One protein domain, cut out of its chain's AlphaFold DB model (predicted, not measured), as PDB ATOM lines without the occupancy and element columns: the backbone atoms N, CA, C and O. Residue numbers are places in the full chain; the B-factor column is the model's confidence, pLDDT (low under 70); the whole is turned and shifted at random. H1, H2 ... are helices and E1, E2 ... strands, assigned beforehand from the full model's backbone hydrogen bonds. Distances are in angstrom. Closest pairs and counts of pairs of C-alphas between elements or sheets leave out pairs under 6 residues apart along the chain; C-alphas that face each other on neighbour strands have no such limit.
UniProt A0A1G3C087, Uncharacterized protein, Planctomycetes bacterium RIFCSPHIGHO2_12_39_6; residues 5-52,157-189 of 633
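Overview. This is residues 5 to 52 and 157 to 189 of the 633 residues of an uncharacterized protein of Planctomycetes bacterium RIFCSPHIGHO2_12_39_6 (UniProt A0A1G3C087). A small antiparallel sheet of three strands, E2, E1 and E3 in that order, is covered on one face by the long helix H1, which runs along the strands, making two layers, a helix on one face of a sheet. The one-turn helix H2 sits on that same face beside the strands, while the long loop of residues 172 to 184 swings out past the sheet on the side away from H1 and comes back beside E3. The printed part has 81 residues, with the named elements E1, E2, H1, E3, H2 along the chain; its class is mixed, helices and strands, with under half of the residues in named elements. The whole is compact, with a radius of gyration of the C-alphas of 11.3 A, and rounded, spanning 29 by 21 by 18 A.

Arrangement. E1, residues 14 to 19, forms a hairpin with E2, residues 25 to 30; N 15 and O 29 are 2.8 A apart, within hydrogen-bond range. E1 is the inner strand and also pairs antiparallel with E3, residues 166 to 171, where N 16 and O 169 are 2.8 A apart. The sheet is only just strongly twisted, its C-alphas lying up to 4.3 A off the best plane. H1, residues 33 to 45, is on the sheet at a height of 9.5 A and stands at 11 degrees to E1 on the local plane. It lies over E1, and only just over E2 and E3, with 3 of its C-alphas falling on each. Its closest C-alphas to E2 are those of Gly 35 and Ile 29, 5.7 A apart. Residues 182 to 183 pair antiparallel with residues 169 to 170 of E3. H2, residues 185 to 188, is on the same face as H1, over none of the strands; the closest C-alphas of H2 and E3 are those of Thr 185 and Tyr 168, 4.8 A apart. H1 and H2 are close but not clearly touching, with the C-alphas of Ala 43 and Leu 188 6.4 A apart. In H1 every O i to N i+4 pair is within hydrogen-bond range; H2 is too short for such a pair.

Along the chain. E1 begins at C-alpha 14 (-122.056, 53.615, 56.329) and is 16.3 A long. E2 is 14.3 A long, H1 18.7 A and E3 16.6 A. H1 begins at C-alpha 33 (-131.302, 56.481, 62.761). H2, 5.4 A long, ends at C-alpha 188 (-119.913, 54.729, 71.453).

Size, cuts and confidence. The C-alphas farthest apart are those of Gly 11 and Leu 163, 31.1 A. Residues 53 to 156 are not printed, and C-alphas 52 and 157 are 7.8 A apart across the cut. The link from E3 to H2 is long, with 13 residues. Mean pLDDT of the printed part is 77.0; residues 44 to 52, 157 to 164 and 186 to 189 are under 70.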
ATOM      1  N   ILE A   5    -118.386  61.702  65.957       70.75
ATOM      2  CA  ILE A   5    -119.552  61.073  66.591       70.75
ATOM      3  C   ILE A   5    -120.877  61.783  66.266       70.75
ATOM      4  O   ILE A   5    -121.921  61.138  66.220       70.75
ATOM      5  N   THR A   6    -120.868  63.093  65.992       75.88
ATOM      6  CA  THR A   6    -122.087  63.844  65.639       75.88
ATOM      7  C   THR A   6    -122.641  63.453  64.271       75.88
ATOM      8  O   THR A   6    -123.802  63.731  63.981       75.88
ATOM      9  N   LYS A   7    -121.835  62.772  63.447       81.50
ATOM     10  CA  LYS A   7    -122.229  62.233  62.141       81.50
ATOM     11  C   LYS A   7    -123.006  60.919  62.261       81.50
ATOM     12  O   LYS A   7    -123.571  60.439  61.278       81.50
ATOM     13  N   LEU A   8    -123.052  60.317  63.450       84.50
ATOM     14  CA  LEU A   8    -123.742  59.055  63.685       84.50
ATOM     15  C   LEU A   8    -125.260  59.211  63.528       84.50
ATOM     16  O   LEU A   8    -125.922  59.958  64.247       84.50
ATOM     17  N   GLY A   9    -125.822  58.447  62.599       85.56
ATOM     18  CA  GLY A   9    -127.222  58.517  62.203       85.56
ATOM     19  C   GLY A   9    -127.554  59.678  61.263       85.56
ATOM     20  O   GLY A   9    -128.739  59.973  61.116       85.56
ATOM     21  N   SER A  10    -126.565  60.321  60.623       87.69
ATOM     22  CA  SER A  10    -126.773  61.485  59.737       87.69
ATOM     23  C   SER A  10    -127.604  61.191  58.479       87.69
ATOM     24  O   SER A  10    -128.095  62.108  57.825       87.69
ATOM     25  N   GLY A  11    -127.805  59.918  58.146       86.69
ATOM     26  CA  GLY A  11    -128.490  59.447  56.943       86.69
ATOM     27  C   GLY A  11    -127.557  59.226  55.751       86.69
ATOM     28  O   GLY A  11    -128.029  58.789  54.702       86.69
ATOM     29  N   LEU A  12    -126.259  59.507  55.900       87.25
ATOM     30  CA  LEU A  12    -125.267  59.483  54.827       87.25
ATOM     31  C   LEU A  12    -124.188  58.429  55.084       87.25
ATOM     32  O   LEU A  12    -123.613  58.380  56.170       87.25
ATOM     33  N   GLY A  13    -123.900  57.620  54.064       89.31
ATOM     34  CA  GLY A  13    -122.833  56.621  54.085       89.31
ATOM     35  C   GLY A  13    -123.104  55.418  54.994       89.31
ATOM     36  O   GLY A  13    -124.249  54.975  55.155       89.31
ATOM     37  N   PHE A  14    -122.035  54.864  55.567       89.88
ATOM     38  CA  PHE A  14    -122.056  53.615  56.329       89.88
ATOM     39  C   PHE A  14    -121.327  53.734  57.670       89.88
ATOM     40  O   PHE A  14    -120.403  54.527  57.854       89.88
ATOM     41  N   ILE A  15    -121.761  52.894  58.604       89.88
ATOM     42  CA  ILE A  15    -121.071  52.568  59.843       89.88
ATOM     43  C   ILE A  15    -120.477  51.172  59.655       89.88
ATOM     44  O   ILE A  15    -121.206  50.210  59.395       89.88
ATOM     45  N   TYR A  16    -119.159  51.055  59.762       89.75
ATOM     46  CA  TYR A  16    -118.446  49.788  59.649       89.75
ATOM     47  C   TYR A  16    -118.137  49.245  61.033       89.75
ATOM     48  O   TYR A  16    -117.580  49.947  61.874       89.75
ATOM     49  N   ILE A  17    -118.471  47.980  61.240       88.00
ATOM     50  CA  ILE A  17    -118.101  47.208  62.417       88.00
ATOM     51  C   ILE A  17    -117.005  46.252  61.978       88.00
ATOM     52  O   ILE A  17    -117.143  45.539  60.983       88.00
ATOM     53  N   THR A  18    -115.913  46.237  62.717       85.06
ATOM     54  CA  THR A  18    -114.761  45.375  62.467       85.06
ATOM     55  C   THR A  18    -114.500  44.496  63.680       85.06
ATOM     56  O   THR A  18    -114.972  44.775  64.787       85.06
ATOM     57  N   HIS A  19    -113.745  43.424  63.473       80.31
ATOM     58  CA  HIS A  19    -113.163  42.664  64.571       80.31
ATOM     59  C   HIS A  19    -112.171  43.526  65.376       80.31
ATOM     60  O   HIS A  19    -111.828  44.645  64.991       80.31
ATOM     61  N   ALA A  20    -111.692  43.001  66.504       70.56
ATOM     62  CA  ALA A  20    -110.740  43.684  67.384       70.56
ATOM     63  C   ALA A  20    -109.462  44.178  66.667       70.56
ATOM     64  O   ALA A  20    -108.835  45.136  67.119       70.56
ATOM     65  N   ASP A  21    -109.094  43.568  65.535       72.25
ATOM     66  CA  ASP A  21    -107.951  43.976  64.711       72.25
ATOM     67  C   ASP A  21    -108.131  45.354  64.038       72.25
ATOM     68  O   ASP A  21    -107.150  45.997  63.670       72.25
ATOM     69  N   GLY A  22    -109.368  45.851  63.921       74.38
ATOM     70  CA  GLY A  22    -109.710  47.109  63.247       74.38
ATOM     71  C   GLY A  22    -109.547  47.092  61.733       74.38
ATOM     72  O   GLY A  22    -109.665  48.138  61.101       74.38
ATOM     73  N   THR A  23    -109.262  45.929  61.150       80.69
ATOM     74  CA  THR A  23    -108.995  45.765  59.716       80.69
ATOM     75  C   THR A  23    -109.912  44.743  59.067       80.69
ATOM     76  O   THR A  23    -110.226  44.865  57.885       80.69
ATOM     77  N   SER A  24    -110.372  43.747  59.821       84.56
ATOM     78  CA  SER A  24    -111.292  42.734  59.321       84.56
ATOM     79  C   SER A  24    -112.726  43.212  59.503       84.56
ATOM     80  O   SER A  24    -113.214  43.341  60.627       84.56
ATOM     81  N   LEU A  25    -113.415  43.473  58.391       86.81
ATOM     82  CA  LEU A  25    -114.817  43.884  58.404       86.81
ATOM     83  C   LEU A  25    -115.699  42.746  58.933       86.81
ATOM     84  O   LEU A  25    -115.741  41.667  58.350       86.81
ATOM     85  N   TYR A  26    -116.431  43.015  60.011       86.62
ATOM     86  CA  TYR A  26    -117.441  42.118  60.567       86.62
ATOM     87  C   TYR A  26    -118.807  42.385  59.929       86.62
ATOM     88  O   TYR A  26    -119.486  41.469  59.469       86.62
ATOM     89  N   SER A  27    -119.198  43.659  59.853       89.25
ATOM     90  CA  SER A  27    -120.433  44.078  59.193       89.25
ATOM     91  C   SER A  27    -120.377  45.535  58.759       89.25
ATOM     92  O   SER A  27    -119.601  46.331  59.279       89.25
ATOM     93  N   ASN A  28    -121.262  45.914  57.849       89.44
ATOM     94  CA  ASN A  28    -121.506  47.301  57.487       89.44
ATOM     95  C   ASN A  28    -123.004  47.592  57.651       89.44
ATOM     96  O   ASN A  28    -123.850  46.737  57.393       89.44
ATOM     97  N   ILE A  29    -123.330  48.775  58.154       90.88
ATOM     98  CA  ILE A  29    -124.698  49.188  58.467       90.88
ATOM     99  C   ILE A  29    -124.892  50.581  57.880       90.88
ATOM    100  O   ILE A  29    -123.999  51.418  57.952       90.88
ATOM    101  N   LYS A  30    -126.054  50.863  57.287       91.56
ATOM    102  CA  LYS A  30    -126.339  52.219  56.796       91.56
ATOM    103  C   LYS A  30    -126.324  53.209  57.956       91.56
ATOM    104  O   LYS A  30    -126.975  52.971  58.970       91.56
ATOM    105  N   ASN A  31    -125.652  54.340  57.783       90.81
ATOM    106  CA  ASN A  31    -125.563  55.388  58.796       90.81
ATOM    107  C   ASN A  31    -126.869  56.206  58.883       90.81
ATOM    108  O   ASN A  31    -126.898  57.389  58.576       90.81
ATOM    109  N   ASN A  32    -127.983  55.577  59.248       91.19
ATOM    110  CA  ASN A  32    -129.291  56.210  59.449       91.19
ATOM    111  C   ASN A  32    -129.747  56.021  60.913       91.19
ATOM    112  O   ASN A  32    -129.070  55.313  61.656       91.19
ATOM    113  N   PRO A  33    -130.872  56.609  61.365       88.69
ATOM    114  CA  PRO A  33    -131.302  56.481  62.761       88.69
ATOM    115  C   PRO A  33    -131.435  55.029  63.246       88.69
ATOM    116  O   PRO A  33    -130.995  54.708  64.343       88.69
ATOM    117  N   SER A  34    -131.946  54.127  62.403       87.50
ATOM    118  CA  SER A  34    -132.045  52.703  62.745       87.50
ATOM    119  C   SER A  34    -130.678  52.020  62.824       87.50
ATOM    120  O   SER A  34    -130.480  51.147  63.663       87.50
ATOM    121  N   GLY A  35    -129.741  52.395  61.953       86.88
ATOM    122  CA  GLY A  35    -128.378  51.879  61.953       86.88
ATOM    123  C   GLY A  35    -127.567  52.388  63.136       86.88
ATOM    124  O   GLY A  35    -126.840  51.611  63.745       86.88
ATOM    125  N   ARG A  36    -127.762  53.651  63.531       87.38
ATOM    126  CA  ARG A  36    -127.256  54.196  64.794       87.38
ATOM    127  C   ARG A  36    -127.736  53.351  65.967       87.38
ATOM    128  O   ARG A  36    -126.913  52.935  66.769       87.38
ATOM    129  N   ASP A  37    -129.039  53.107  66.075       85.44
ATOM    130  CA  ASP A  37    -129.599  52.388  67.224       85.44
ATOM    131  C   ASP A  37    -129.096  50.933  67.273       85.44
ATOM    132  O   ASP A  37    -128.746  50.436  68.342       85.44
ATOM    133  N   ALA A  38    -128.965  50.276  66.114       85.75
ATOM    134  CA  ALA A  38    -128.364  48.946  66.006       85.75
ATOM    135  C   ALA A  38    -126.888  48.933  66.436       85.75
ATOM    136  O   ALA A  38    -126.471  48.044  67.175       85.75
ATOM    137  N   VAL A  39    -126.112  49.935  66.017       85.38
ATOM    138  CA  VAL A  39    -124.702  50.080  66.397       85.38
ATOM    139  C   VAL A  39    -124.557  50.386  67.880       85.38
ATOM    140  O   VAL A  39    -123.697  49.798  68.516       85.38
ATOM    141  N   LEU A  40    -125.402  51.246  68.452       81.50
ATOM    142  CA  LEU A  40    -125.395  51.535  69.889       81.50
ATOM    143  C   LEU A  40    -125.748  50.291  70.713       81.50
ATOM    144  O   LEU A  40    -125.122  50.033  71.737       81.50
ATOM    145  N   PHE A  41    -126.716  49.498  70.257       78.75
ATOM    146  CA  PHE A  41    -127.068  48.242  70.909       78.75
ATOM    147  C   PHE A  41    -125.940  47.204  70.821       78.75
ATOM    148  O   PHE A  41    -125.633  46.537  71.808       78.75
ATOM    149  N   ASP A  42    -125.295  47.072  69.662       80.75
ATOM    150  CA  ASP A  42    -124.148  46.179  69.480       80.75
ATOM    151  C   ASP A  42    -122.939  46.626  70.323       80.75
ATOM    152  O   ASP A  42    -122.369  45.822  71.056       80.75
ATOM    153  N   ALA A  43    -122.644  47.926  70.325       74.88
ATOM    154  CA  ALA A  43    -121.610  48.587  71.121       74.88
ATOM    155  C   ALA A  43    -121.762  48.338  72.634       74.88
ATOM    156  O   ALA A  43    -120.779  48.090  73.331       74.88
ATOM    157  N   ILE A  44    -122.992  48.341  73.158       69.50
ATOM    158  CA  ILE A  44    -123.260  48.003  74.568       69.50
ATOM    159  C   ILE A  44    -122.928  46.534  74.866       69.50
ATOM    160  O   ILE A  44    -122.449  46.217  75.954       69.50
ATOM    161  N   ASN A  45    -123.167  45.638  73.909       66.94
ATOM    162  CA  ASN A  45    -122.931  44.205  74.070       66.94
ATOM    163  C   ASN A  45    -121.485  43.786  73.755       66.94
ATOM    164  O   ASN A  45    -121.085  42.680  74.120       66.94
ATOM    165  N   ARG A  46    -120.703  44.633  73.076       68.25
ATOM    166  CA  ARG A  46    -119.340  44.336  72.608       68.25
ATOM    167  C   ARG A  46    -118.427  45.525  72.878       68.25
ATOM    168  O   ARG A  46    -118.343  46.464  72.094       68.25
ATOM    169  N   VAL A  47    -117.756  45.484  74.029       61.78
ATOM    170  CA  VAL A  47    -117.120  46.659  74.638       61.78
ATOM    171  C   VAL A  47    -115.587  46.642  74.505       61.78
ATOM    172  O   VAL A  47    -114.981  45.603  74.771       61.78
ATOM    173  N   PRO A  48    -114.916  47.766  74.166       57.34
ATOM    174  CA  PRO A  48    -113.499  47.952  74.438       57.34
ATOM    175  C   PRO A  48    -113.197  47.764  75.923       57.34
ATOM    176  O   PRO A  48    -113.906  48.252  76.804       57.34
ATOM    177  N   LEU A  49    -112.086  47.094  76.209       59.75
ATOM    178  CA  LEU A  49    -111.651  46.829  77.578       59.75
ATOM    179  C   LEU A  49    -111.207  48.121  78.289       59.75
ATOM    180  O   LEU A  49    -111.119  48.163  79.518       59.75
ATOM    181  N   ALA A  50    -110.858  49.162  77.527       58.59
ATOM    182  CA  ALA A  50    -110.572  50.518  77.993       58.59
ATOM    183  C   ALA A  50    -111.143  51.552  77.014       58.59
ATOM    184  O   ALA A  50    -110.930  51.438  75.813       58.59
ATOM    185  N   GLY A  51    -111.822  52.575  77.535       60.28
ATOM    186  CA  GLY A  51    -112.126  53.783  76.767       60.28
ATOM    187  C   GLY A  51    -111.001  54.813  76.875       60.28
ATOM    188  O   GLY A  51    -110.135  54.709  77.748       60.28
ATOM    189  N   GLU A  52    -111.049  55.838  76.022       67.00
ATOM    190  CA  GLU A  52    -110.180  57.003  76.183       67.00
ATOM    191  C   GLU A  52    -110.431  57.658  77.536       67.00
ATOM    192  O   GLU A  52    -111.572  58.001  77.867       67.00
ATOM    193  N   THR A 157    -107.046  53.569  71.753       53.75
ATOM    194  CA  THR A 157    -106.728  52.732  70.610       53.75
ATOM    195  C   THR A 157    -105.961  51.495  71.062       53.75
ATOM    196  O   THR A 157    -104.906  51.586  71.684       53.75
ATOM    197  N   GLY A 158    -106.486  50.323  70.702       52.50
ATOM    198  CA  GLY A 158    -105.730  49.067  70.716       52.50
ATOM    199  C   GLY A 158    -105.962  48.126  71.898       52.50
ATOM    200  O   GLY A 158    -105.288  47.105  71.951       52.50
ATOM    201  N   VAL A 159    -106.907  48.401  72.809       54.31
ATOM    202  CA  VAL A 159    -107.215  47.478  73.920       54.31
ATOM    203  C   VAL A 159    -108.664  47.000  73.852       54.31
ATOM    204  O   VAL A 159    -109.574  47.537  74.491       54.31
ATOM    205  N   TYR A 160    -108.867  45.956  73.057       59.28
ATOM    206  CA  TYR A 160    -110.154  45.304  72.827       59.28
ATOM    207  C   TYR A 160    -110.087  43.854  73.289       59.28
ATOM    208  O   TYR A 160    -109.016  43.250  73.303       59.28
ATOM    209  N   ASP A 161    -111.237  43.292  73.650       59.09
ATOM    210  CA  ASP A 161    -111.340  41.853  73.850       59.09
ATOM    211  C   ASP A 161    -111.045  41.180  72.501       59.09
ATOM    212  O   ASP A 161    -111.764  41.395  71.526       59.09
ATOM    213  N   THR A 162    -109.967  40.407  72.411       56.47
ATOM    214  CA  THR A 162    -109.566  39.761  71.153       56.47
ATOM    215  C   THR A 162    -110.507  38.630  70.737       56.47
ATOM    216  O   THR A 162    -110.493  38.242  69.569       56.47
ATOM    217  N   LEU A 163    -111.352  38.124  71.645       54.84
ATOM    218  CA  LEU A 163    -112.385  37.129  71.352       54.84
ATOM    219  C   LEU A 163    -113.738  37.759  70.992       54.84
ATOM    220  O   LEU A 163    -114.438  37.215  70.137       54.84
ATOM    221  N   PHE A 164    -114.117  38.880  71.619       58.25
ATOM    222  CA  PHE A 164    -115.489  39.414  71.517       58.25
ATOM    223  C   PHE A 164    -115.604  40.914  71.188       58.25
ATOM    224  O   PHE A 164    -116.712  41.411  70.986       58.25
ATOM    225  N   GLY A 165    -114.490  41.644  71.118       70.75
ATOM    226  CA  GLY A 165    -114.458  43.093  70.929       70.75
ATOM    227  C   GLY A 165    -114.666  43.527  69.476       70.75
ATOM    228  O   GLY A 165    -114.105  42.949  68.541       70.75
ATOM    229  N   HIS A 166    -115.447  44.592  69.294       79.12
ATOM    230  CA  HIS A 166    -115.642  45.254  68.006       79.12
ATOM    231  C   HIS A 166    -115.085  46.671  67.998       79.12
ATOM    232  O   HIS A 166    -115.035  47.348  69.026       79.12
ATOM    233  N   ARG A 167    -114.687  47.118  66.803       80.06
ATOM    234  CA  ARG A 167    -114.329  48.513  66.521       80.06
ATOM    235  C   ARG A 167    -115.262  49.085  65.466       80.06
ATOM    236  O   ARG A 167    -115.637  48.384  64.524       80.06
ATOM    237  N   TYR A 168    -115.611  50.354  65.630       83.94
ATOM    238  CA  TYR A 168    -116.661  51.035  64.885       83.94
ATOM    239  C   TYR A 168    -116.084  52.235  64.153       83.94
ATOM    240  O   TYR A 168    -115.451  53.098  64.762       83.94
ATOM    241  N   PHE A 169    -116.352  52.313  62.857       87.06
ATOM    242  CA  PHE A 169    -115.883  53.379  61.983       87.06
ATOM    243  C   PHE A 169    -117.068  54.029  61.284       87.06
ATOM    244  O   PHE A 169    -117.999  53.335  60.879       87.06
ATOM    245  N   ILE A 170    -117.030  55.346  61.116       88.44
ATOM    246  CA  ILE A 170    -118.062  56.101  60.409       88.44
ATOM    247  C   ILE A 170    -117.495  56.751  59.153       88.44
ATOM    248  O   ILE A 170    -116.445  57.392  59.189       88.44
ATOM    249  N   ASP A 171    -118.202  56.593  58.038       88.69
ATOM    250  CA  ASP A 171    -117.854  57.220  56.768       88.69
ATOM    251  C   ASP A 171    -119.120  57.701  56.057       88.69
ATOM    252  O   ASP A 171    -119.918  56.895  55.577       88.69
ATOM    253  N   GLU A 172    -119.297  59.017  55.960       88.19
ATOM    254  CA  GLU A 172    -120.468  59.620  55.310       88.19
ATOM    255  C   GLU A 172    -120.430  59.517  53.777       88.19
ATOM    256  O   GLU A 172    -121.461  59.651  53.117       88.19
ATOM    257  N   THR A 173    -119.248  59.253  53.212       86.00
ATOM    258  CA  THR A 173    -119.014  59.057  51.771       86.00
ATOM    259  C   THR A 173    -118.695  57.611  51.409       86.00
ATOM    260  O   THR A 173    -118.485  57.293  50.236       86.00
ATOM    261  N   GLY A 174    -118.663  56.742  52.416       79.12
ATOM    262  CA  GLY A 174    -118.199  55.375  52.303       79.12
ATOM    263  C   GLY A 174    -119.091  54.526  51.412       79.12
ATOM    264  O   GLY A 174    -120.302  54.741  51.307       79.12
ATOM    265  N   VAL A 175    -118.474  53.533  50.781       79.44
ATOM    266  CA  VAL A 175    -119.156  52.509  49.989       79.44
ATOM    267  C   VAL A 175    -119.135  51.179  50.728       79.44
ATOM    268  O   VAL A 175    -118.186  50.855  51.439       79.44
ATOM    269  N   GLU A 176    -120.183  50.386  50.529       80.00
ATOM    270  CA  GLU A 176    -120.335  49.089  51.177       80.00
ATOM    271  C   GLU A 176    -119.070  48.216  51.046       80.00
ATOM    272  O   GLU A 176    -118.500  48.068  49.965       80.00
ATOM    273  N   GLY A 177    -118.626  47.636  52.166       73.50
ATOM    274  CA  GLY A 177    -117.530  46.665  52.194       73.50
ATOM    275  C   GLY A 177    -116.108  47.228  52.310       73.50
ATOM    276  O   GLY A 177    -115.181  46.431  52.423       73.50
ATOM    277  N   THR A 178    -115.905  48.553  52.323       78.38
ATOM    278  CA  THR A 178    -114.555  49.151  52.409       78.38
ATOM    279  C   THR A 178    -114.395  50.009  53.665       78.38
ATOM    280  O   THR A 178    -115.139  50.962  53.866       78.38
ATOM    281  N   ILE A 179    -113.406  49.698  54.510       72.50
ATOM    282  CA  ILE A 179    -113.130  50.450  55.744       72.50
ATOM    283  C   ILE A 179    -112.275  51.681  55.401       72.50
ATOM    284  O   ILE A 179    -111.054  51.586  55.298       72.50
ATOM    285  N   THR A 180    -112.915  52.833  55.203       75.62
ATOM    286  CA  THR A 180    -112.251  54.133  54.943       75.62
ATOM    287  C   THR A 180    -112.618  55.229  55.948       75.62
ATOM    288  O   THR A 180    -112.108  56.342  55.855       75.62
ATOM    289  N   GLY A 181    -113.491  54.917  56.908       76.62
ATOM    290  CA  GLY A 181    -114.059  55.881  57.852       76.62
ATOM    291  C   GLY A 181    -113.182  56.222  59.054       76.62
ATOM    292  O   GLY A 181    -112.219  55.524  59.366       76.62
ATOM    293  N   THR A 182    -113.567  57.275  59.777       83.75
ATOM    294  CA  THR A 182    -112.965  57.637  61.068       83.75
ATOM    295  C   THR A 182    -113.436  56.670  62.151       83.75
ATOM    296  O   THR A 182    -114.625  56.361  62.235       83.75
ATOM    297  N   GLU A 183    -112.538  56.224  63.028       79.94
ATOM    298  CA  GLU A 183    -112.912  55.399  64.176       79.94
ATOM    299  C   GLU A 183    -113.680  56.203  65.239       79.94
ATOM    300  O   GLU A 183    -113.228  57.251  65.696       79.94
ATOM    301  N   ILE A 184    -114.826  55.675  65.673       75.75
ATOM    302  CA  ILE A 184    -115.689  56.266  66.707       75.75
ATOM    303  C   ILE A 184    -115.919  55.347  67.912       75.75
ATOM    304  O   ILE A 184    -116.670  55.705  68.821       75.75
ATOM    305  N   THR A 185    -115.264  54.183  67.949       72.69
ATOM    306  CA  THR A 185    -115.370  53.166  69.012       72.69
ATOM    307  C   THR A 185    -115.346  53.770  70.421       72.69
ATOM    308  O   THR A 185    -116.174  53.439  71.266       72.69
ATOM    309  N   ASN A 186    -114.445  54.730  70.644       60.53
ATOM    310  CA  ASN A 186    -114.174  55.343  71.949       60.53
ATOM    311  C   ASN A 186    -115.314  56.233  72.465       60.53
ATOM    312  O   ASN A 186    -115.383  56.531  73.657       60.53
ATOM    313  N   PHE A 187    -116.199  56.674  71.569       63.22
ATOM    314  CA  PHE A 187    -117.336  57.533  71.895       63.22
ATOM    315  C   PHE A 187    -118.634  56.745  72.057       63.22
ATOM    316  O   PHE A 187    -119.531  57.186  72.771       63.22
ATOM    317  N   LEU A 188    -118.736  55.592  71.395       65.75
ATOM    318  CA  LEU A 188    -119.913  54.729  71.453       65.75
ATOM    319  C   LEU A 188    -119.947  53.890  72.723       65.75
ATOM    320  O   LEU A 188    -121.026  53.518  73.179       65.75
ATOM    321  N   ILE A 189    -118.771  53.570  73.273       58.47
ATOM    322  CA  ILE A 189    -118.679  52.564  74.314       58.47
ATOM    323  C   ILE A 189    -117.831  53.036  75.478       58.47
ATOM    324  O   ILE A 189    -116.633  53.288  75.367       58.47
TER     325      ILE A 189